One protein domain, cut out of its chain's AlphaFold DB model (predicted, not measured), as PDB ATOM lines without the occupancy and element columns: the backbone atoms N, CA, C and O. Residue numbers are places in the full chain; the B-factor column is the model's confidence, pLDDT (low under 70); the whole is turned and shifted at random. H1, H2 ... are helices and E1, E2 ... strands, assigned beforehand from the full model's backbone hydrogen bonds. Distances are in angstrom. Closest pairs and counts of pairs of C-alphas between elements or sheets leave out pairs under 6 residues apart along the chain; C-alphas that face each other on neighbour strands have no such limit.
ATOM      1  N   ARG A  46      -5.623 -26.093 -31.498       79.38
ATOM      2  CA  ARG A  46      -4.920 -24.885 -31.934       79.38
ATOM      3  C   ARG A  46      -5.477 -24.417 -33.274       79.38
ATOM      4  O   ARG A  46      -5.611 -25.210 -34.200       79.38
ATOM      5  N   ALA A  47      -5.713 -23.113 -33.393       81.19
ATOM      6  CA  ALA A  47      -6.084 -22.484 -34.659       81.19
ATOM      7  C   ALA A  47      -4.894 -22.327 -35.633       81.19
ATOM      8  O   ALA A  47      -5.094 -22.024 -36.806       81.19
ATOM      9  N   ALA A  48      -3.653 -22.529 -35.170       77.94
ATOM     10  CA  ALA A  48      -2.457 -22.399 -36.001       77.94
ATOM     11  C   ALA A  48      -2.508 -23.380 -37.188       77.94
ATOM     12  O   ALA A  48      -2.512 -24.593 -36.992       77.94
ATOM     13  N   GLY A  49      -2.572 -22.845 -38.412       80.94
ATOM     14  CA  GLY A  49      -2.705 -23.635 -39.643       80.94
ATOM     15  C   GLY A  49      -4.112 -24.184 -39.918       80.94
ATOM     16  O   GLY A  49      -4.292 -24.910 -40.890       80.94
ATOM     17  N   ARG A  50      -5.114 -23.839 -39.096       89.94
ATOM     18  CA  ARG A  50      -6.510 -24.286 -39.227       89.94
ATOM     19  C   ARG A  50      -7.457 -23.105 -39.406       89.94
ATOM     20  O   ARG A  50      -8.016 -22.579 -38.442       89.94
ATOM     21  N   GLN A  51      -7.636 -22.691 -40.661       92.75
ATOM     22  CA  GLN A  51      -8.481 -21.547 -41.026       92.75
ATOM     23  C   GLN A  51      -9.943 -21.733 -40.595       92.75
ATOM     24  O   GLN A  51     -10.615 -20.770 -40.234       92.75
ATOM     25  N   ASP A  52     -10.431 -22.972 -40.578       93.06
ATOM     26  CA  ASP A  52     -11.767 -23.327 -40.107       93.06
ATOM     27  C   ASP A  52     -11.983 -22.949 -38.632       93.06
ATOM     28  O   ASP A  52     -13.017 -22.380 -38.284       93.06
ATOM     29  N   LEU A  53     -10.982 -23.176 -37.775       91.19
ATOM     30  CA  LEU A  53     -11.044 -22.812 -36.359       91.19
ATOM     31  C   LEU A  53     -10.954 -21.301 -36.144       91.19
ATOM     32  O   LEU A  53     -11.633 -20.776 -35.261       91.19
ATOM     33  N   VAL A  54     -10.155 -20.599 -36.953       91.81
ATOM     34  CA  VAL A  54     -10.098 -19.127 -36.938       91.81
ATOM     35  C   VAL A  54     -11.466 -18.548 -37.301       91.81
ATOM     36  O   VAL A  54     -12.014 -17.734 -36.560       91.81
ATOM     37  N   ASN A  55     -12.063 -19.026 -38.395       94.50
ATOM     38  CA  ASN A  55     -13.371 -18.567 -38.854       94.50
ATOM     39  C   ASN A  55     -14.473 -18.880 -37.830       94.50
ATOM     40  O   ASN A  55     -15.338 -18.041 -37.572       94.50
ATOM     41  N   ALA A  56     -14.439 -20.066 -37.213       93.50
ATOM     42  CA  ALA A  56     -15.389 -20.450 -36.172       93.50
ATOM     43  C   ALA A  56     -15.279 -19.566 -34.921       93.50
ATOM     44  O   ALA A  56     -16.301 -19.248 -34.307       93.50
ATOM     45  N   PHE A  57     -14.064 -19.154 -34.554       94.06
ATOM     46  CA  PHE A  57     -13.836 -18.243 -33.439       94.06
ATOM     47  C   PHE A  57     -14.370 -16.839 -33.732       94.06
ATOM     48  O   PHE A  57     -15.134 -16.302 -32.931       94.06
ATOM     49  N   GLU A  58     -14.047 -16.266 -34.893       93.50
ATOM     50  CA  GLU A  58     -14.557 -14.942 -35.275       93.50
ATOM     51  C   GLU A  58     -16.085 -14.939 -35.411       93.50
ATOM     52  O   GLU A  58     -16.754 -14.032 -34.920       93.50
ATOM     53  N   THR A  59     -16.665 -16.006 -35.965       95.25
ATOM     54  CA  THR A  59     -18.125 -16.181 -36.015       95.25
ATOM     55  C   THR A  59     -18.731 -16.227 -34.610       95.25
ATOM     56  O   THR A  59     -19.756 -15.598 -34.352       95.25
ATOM     57  N   ALA A  60     -18.100 -16.943 -33.674       94.62
ATOM     58  CA  ALA A  60     -18.559 -16.998 -32.289       94.62
ATOM     59  C   ALA A  60     -18.491 -15.624 -31.606       94.62
ATOM     60  O   ALA A  60     -19.434 -15.265 -30.906       94.62
ATOM     61  N   LYS A  61     -17.445 -14.826 -31.862       93.25
ATOM     62  CA  LYS A  61     -17.348 -13.451 -31.351       93.25
ATOM     63  C   LYS A  61     -18.496 -12.574 -31.836       93.25
ATOM     64  O   LYS A  61     -19.082 -11.868 -31.020       93.25
ATOM     65  N   GLN A  62     -18.844 -12.654 -33.121       93.62
ATOM     66  CA  GLN A  62     -19.968 -11.899 -33.684       93.62
ATOM     67  C   GLN A  62     -21.299 -12.314 -33.042       93.62
ATOM     68  O   GLN A  62     -22.049 -11.462 -32.578       93.62
ATOM     69  N   ILE A  63     -21.557 -13.623 -32.936       94.19
ATOM     70  CA  ILE A  63     -22.786 -14.156 -32.321       94.19
ATOM     71  C   ILE A  63     -22.894 -13.755 -30.845       94.19
ATOM     72  O   ILE A  63     -23.969 -13.393 -30.379       94.19
ATOM     73  N   CYS A  64     -21.786 -13.821 -30.107       95.38
ATOM     74  CA  CYS A  64     -21.754 -13.529 -28.677       95.38
ATOM     75  C   CYS A  64     -21.542 -12.037 -28.357       95.38
ATOM     76  O   CYS A  64     -21.435 -11.691 -27.181       95.38
ATOM     77  N   GLY A  65     -21.454 -11.158 -29.362       92.12
ATOM     78  CA  GLY A  65     -21.265  -9.716 -29.165       92.12
ATOM     79  C   GLY A  65     -19.916  -9.329 -28.540       92.12
ATOM     80  O   GLY A  65     -19.814  -8.302 -27.873       92.12
ATOM     81  N   ILE A  66     -18.872 -10.140 -28.731       88.50
ATOM     82  CA  ILE A  66     -17.516  -9.891 -28.224       88.50
ATOM     83  C   ILE A  66     -16.750  -9.045 -29.252       88.50
ATOM     84  O   ILE A  66     -16.013  -9.565 -30.092       88.50
ATOM     85  N   ALA A  67     -16.971  -7.729 -29.211       79.12
ATOM     86  CA  ALA A  67     -16.363  -6.777 -30.146       79.12
ATOM     87  C   ALA A  67     -15.194  -5.975 -29.542       79.12
ATOM     88  O   ALA A  67     -14.257  -5.639 -30.263       79.12
ATOM     89  N   ALA A  68     -15.223  -5.690 -28.235       73.81
ATOM     90  CA  ALA A  68     -14.194  -4.914 -27.540       73.81
ATOM     91  C   ALA A  68     -14.165  -5.228 -26.034       73.81
ATOM     92  O   ALA A  68     -15.161  -5.688 -25.473       73.81
ATOM     93  N   GLU A  69     -13.021  -4.971 -25.399       72.56
ATOM     94  CA  GLU A  69     -12.870  -4.986 -23.939       72.56
ATOM     95  C   GLU A  69     -13.431  -3.690 -23.315       72.56
ATOM     96  O   GLU A  69     -13.290  -2.623 -23.921       72.56
ATOM     97  N   PRO A  70     -14.013  -3.743 -22.100       80.88
ATOM     98  CA  PRO A  70     -14.225  -4.938 -21.284       80.88
ATOM     99  C   PRO A  70     -15.370  -5.806 -21.821       80.88
ATOM    100  O   PRO A  70     -16.440  -5.306 -22.173       80.88
ATOM    101  N   TYR A  71     -15.165  -7.121 -21.858       83.88
ATOM    102  CA  TYR A  71     -16.203  -8.036 -22.330       83.88
ATOM    103  C   TYR A  71     -17.422  -8.065 -21.399       83.88
ATOM    104  O   TYR A  71     -17.296  -8.198 -20.180       83.88
ATOM    105  N   GLN A  72     -18.626  -8.019 -21.978       85.69
ATOM    106  CA  GLN A  72     -19.853  -8.230 -21.211       85.69
ATOM    107  C   GLN A  72     -19.928  -9.673 -20.696       85.69
ATOM    108  O   GLN A  72     -19.599 -10.626 -21.409       85.69
ATOM    109  N   SER A  73     -20.418  -9.848 -19.467       86.81
ATOM    110  CA  SER A  73     -20.560 -11.165 -18.830       86.81
ATOM    111  C   SER A  73     -21.440 -12.127 -19.638       86.81
ATOM    112  O   SER A  73     -21.129 -13.315 -19.729       86.81
ATOM    113  N   SER A  74     -22.486 -11.608 -20.285       91.94
ATOM    114  CA  SER A  74     -23.364 -12.346 -21.203       91.94
ATOM    115  C   SER A  74     -22.597 -12.924 -22.399       91.94
ATOM    116  O   SER A  74     -22.740 -14.106 -22.718       91.94
ATOM    117  N   GLY A  75     -21.726 -12.127 -23.021       92.62
ATOM    118  CA  GLY A  75     -20.883 -12.566 -24.132       92.62
ATOM    119  C   GLY A  75     -19.871 -13.627 -23.703       92.62
ATOM    120  O   GLY A  75     -19.669 -14.616 -24.409       92.62
ATOM    121  N   VAL A  76     -19.290 -13.484 -22.507       92.00
ATOM    122  CA  VAL A  76     -18.350 -14.476 -21.962       92.00
ATOM    123  C   VAL A  76     -19.033 -15.823 -21.717       92.00
ATOM    124  O   VAL A  76     -18.481 -16.865 -22.075       92.00
ATOM    125  N   GLN A  77     -20.249 -15.820 -21.165       94.38
ATOM    126  CA  GLN A  77     -21.039 -17.040 -20.979       94.38
ATOM    127  C   GLN A  77     -21.423 -17.687 -22.314       94.38
ATOM    128  O   GLN A  77     -21.299 -18.903 -22.458       94.38
ATOM    129  N   CYS A  78     -21.822 -16.889 -23.308       95.94
ATOM    130  CA  CYS A  78     -22.100 -17.376 -24.659       95.94
ATOM    131  C   CYS A  78     -20.873 -18.066 -25.277       95.94
ATOM    132  O   CYS A  78     -20.968 -19.188 -25.776       95.94
ATOM    133  N   MET A  79     -19.691 -17.451 -25.177       95.94
ATOM    134  CA  MET A  79     -18.446 -18.048 -25.669       95.94
ATOM    135  C   MET A  79     -18.113 -19.357 -24.936       95.94
ATOM    136  O   MET A  79     -17.744 -20.339 -25.584       95.94
ATOM    137  N   ALA A  80     -18.322 -19.411 -23.617       94.88
ATOM    138  CA  ALA A  80     -18.133 -20.620 -22.813       94.88
ATOM    139  C   ALA A  80     -19.043 -21.774 -23.256       94.88
ATOM    140  O   ALA A  80     -18.564 -22.896 -23.423       94.88
ATOM    141  N   GLN A  81     -20.321 -21.502 -23.538       95.75
ATOM    142  CA  GLN A  81     -21.259 -22.500 -24.073       95.75
ATOM    143  C   GLN A  81     -20.828 -23.038 -25.444       95.75
ATOM    144  O   GLN A  81     -21.105 -24.187 -25.780       95.75
ATOM    145  N   ARG A  82     -20.103 -22.231 -26.224       94.69
ATOM    146  CA  ARG A  82     -19.532 -22.618 -27.523       94.69
ATOM    147  C   ARG A  82     -18.154 -23.279 -27.406       94.69
ATOM    148  O   ARG A  82     -17.513 -23.547 -28.421       94.69
ATOM    149  N   GLY A  83     -17.694 -23.550 -26.184       94.81
ATOM    150  CA  GLY A  83     -16.427 -24.221 -25.913       94.81
ATOM    151  C   GLY A  83     -15.204 -23.308 -25.994       94.81
ATOM    152  O   GLY A  83     -14.104 -23.808 -26.220       94.81
ATOM    153  N   TYR A  84     -15.362 -21.995 -25.818       94.56
ATOM    154  CA  TYR A  84     -14.253 -21.046 -25.711       94.56
ATOM    155  C   TYR A  84     -14.098 -20.559 -24.273       94.56
ATOM    156  O   TYR A  84     -15.063 -20.184 -23.618       94.56
ATOM    157  N   LEU A  85     -12.870 -20.538 -23.772       93.19
ATOM    158  CA  LEU A  85     -12.554 -20.141 -22.405       93.19
ATOM    159  C   LEU A  85     -11.644 -18.916 -22.441       93.19
ATOM    160  O   LEU A  85     -10.630 -18.922 -23.140       93.19
ATOM    161  N   HIS A  86     -12.000 -17.897 -21.662       91.69
ATOM    162  CA  HIS A  86     -11.173 -16.715 -21.443       91.69
ATOM    163  C   HIS A  86     -10.315 -16.929 -20.196       91.69
ATOM    164  O   HIS A  86     -10.849 -17.108 -19.099       91.69
ATOM    165  N   ARG A  87      -8.993 -16.999 -20.357       89.69
ATOM    166  CA  ARG A  87      -8.047 -17.239 -19.252       89.69
ATOM    167  C   ARG A  87      -6.650 -16.724 -19.606       89.69
ATOM    168  O   ARG A  87      -6.373 -16.553 -20.791       89.69
ATOM    169  N   PRO A  88      -5.752 -16.525 -18.626       90.75
ATOM    170  CA  PRO A  88      -4.348 -16.229 -18.903       90.75
ATOM    171  C   PRO A  88      -3.736 -17.267 -19.850       90.75
ATOM    172  O   PRO A  88      -4.039 -18.465 -19.752       90.75
ATOM    173  N   ARG A  89      -2.895 -16.815 -20.781       88.19
ATOM    174  CA  ARG A  89      -2.242 -17.664 -21.784       88.19
ATOM    175  C   ARG A  89      -1.497 -18.850 -21.168       88.19
ATOM    176  O   ARG A  89      -1.699 -19.974 -21.612       88.19
ATOM    177  N   SER A  90      -0.717 -18.642 -20.115       88.06
ATOM    178  CA  SER A  90       0.015 -19.681 -19.388       88.06
ATOM    179  C   SER A  90      -0.914 -20.719 -18.762       88.06
ATOM    180  O   SER A  90      -0.612 -21.914 -18.779       88.06
ATOM    181  N   ALA A  91      -2.078 -20.300 -18.256       89.88
ATOM    182  CA  ALA A  91      -3.091 -21.206 -17.723       89.88
ATOM    183  C   ALA A  91      -3.747 -22.041 -18.834       89.88
ATOM    184  O   ALA A  91      -4.023 -23.226 -18.636       89.88
ATOM    185  N   HIS A  92      -3.981 -21.447 -20.008       89.44
ATOM    186  CA  HIS A  92      -4.452 -22.179 -21.183       89.44
ATOM    187  C   HIS A  92      -3.404 -23.176 -21.685       89.44
ATOM    188  O   HIS A  92      -3.702 -24.361 -21.826       89.44
ATOM    189  N   ASP A  93      -2.167 -22.721 -21.876       88.06
ATOM    190  CA  ASP A  93      -1.064 -23.549 -22.351       88.06
ATOM    191  C   ASP A  93      -0.822 -24.726 -21.400       88.06
ATOM    192  O   ASP A  93      -0.710 -25.860 -21.860       88.06
ATOM    193  N   ARG A  94      -0.848 -24.517 -20.078       88.06
ATOM    194  CA  ARG A  94      -0.731 -25.602 -19.088       88.06
ATOM    195  C   ARG A  94      -1.872 -26.614 -19.195       88.06
ATOM    196  O   ARG A  94      -1.613 -27.814 -19.162       88.06
ATOM    197  N   ALA A  95      -3.112 -26.148 -19.361       87.06
ATOM    198  CA  ALA A  95      -4.265 -27.030 -19.539       87.06
ATOM    199  C   ALA A  95      -4.155 -27.866 -20.828       87.06
ATOM    200  O   ALA A  95      -4.515 -29.039 -20.833       87.06
ATOM    201  N   CYS A  96      -3.607 -27.287 -21.897       86.94
ATOM    202  CA  CYS A  96      -3.551 -27.916 -23.216       86.94
ATOM    203  C   CYS A  96      -2.262 -28.680 -23.523       86.94
ATOM    204  O   CYS A  96      -2.236 -29.517 -24.428       86.94
ATOM    205  N   SER A  97      -1.201 -28.453 -22.753       83.75
ATOM    206  CA  SER A  97       0.044 -29.218 -22.852       83.75
ATOM    207  C   SER A  97      -0.161 -30.685 -22.460       83.75
ATOM    208  O   SER A  97       0.432 -31.562 -23.075       83.75
ATOM    209  N   GLY A  98      -1.046 -30.972 -21.496       69.19
ATOM    210  CA  GLY A  98      -1.358 -32.344 -21.070       69.19
ATOM    211  C   GLY A  98      -2.260 -33.129 -22.034       69.19
ATOM    212  O   GLY A  98      -2.226 -34.360 -22.043       69.19
ATOM    213  N   SER A  99      -3.052 -32.440 -22.860       59.88
ATOM    214  CA  SER A  99      -4.043 -33.058 -23.756       59.88
ATOM    215  C   SER A  99      -3.427 -33.611 -25.043       59.88
ATOM    216  O   SER A  99      -3.916 -34.598 -25.588       59.88
TER     217      SER A  99
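What this domain is: This is residues 46 to 99 of the 109 residues of an uncharacterized protein of Phreatobacter stygius (UniProt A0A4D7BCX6). The chain makes an open, folded-back loop: helix H1 forms one side, and H2, strand E1 and H3 follow one another as a row along the other side. The two sides come near each other at H1 and H2, with the link of residues 64 to 72 at that end, while residues 48 to 53 and 87 to 95 stick out free. The printed part has 54 residues with three named helices and one named strand, in the order H1, H2, E1, H3; its class is mostly helix, and E1 pairs with no named strand. It is only just compact, close to loose, with a radius of gyration of the C-alphas of 11.9 A and spans of 30 by 23 by 18 A.

Where its parts are: H1, residues 51 to 63, begins at C-alpha 51 at (-8.481, -21.547, -41.026) and is 18.3 A long. H2, residues 73 to 81, is 12.5 A long. E1 is residues 84 to 88. H3, residues 89 to 99, is 15.6 A long and ends at C-alpha 99 at (-4.043, -33.058, -23.756).

How they stand to each other: H1 and H2 are close but not clearly touching; their closest C-alphas, of Ala 60 and Met 79, are 6.7 A apart. They run opposite ways at a tilt of 38 degrees, only just steep. The closest C-alphas of H2 and E1, of Met 79 and Leu 85, are 7.1 A apart. E1 and H3 meet only through their link. H1 and E1 are only just apart, closest at 8.2 A; H3 is apart from H1 and H2. Every O i to N i+4 pair is within hydrogen-bond range in H1 and H2, and 5 of 7 in H3.

The domain as a whole: The C-alphas farthest apart, of Gly 65 and Gly 98, are 31.2 A apart. The printed part has no cut and no long link. Its mean pLDDT is 88.6; residues 98 to 99 are under 70.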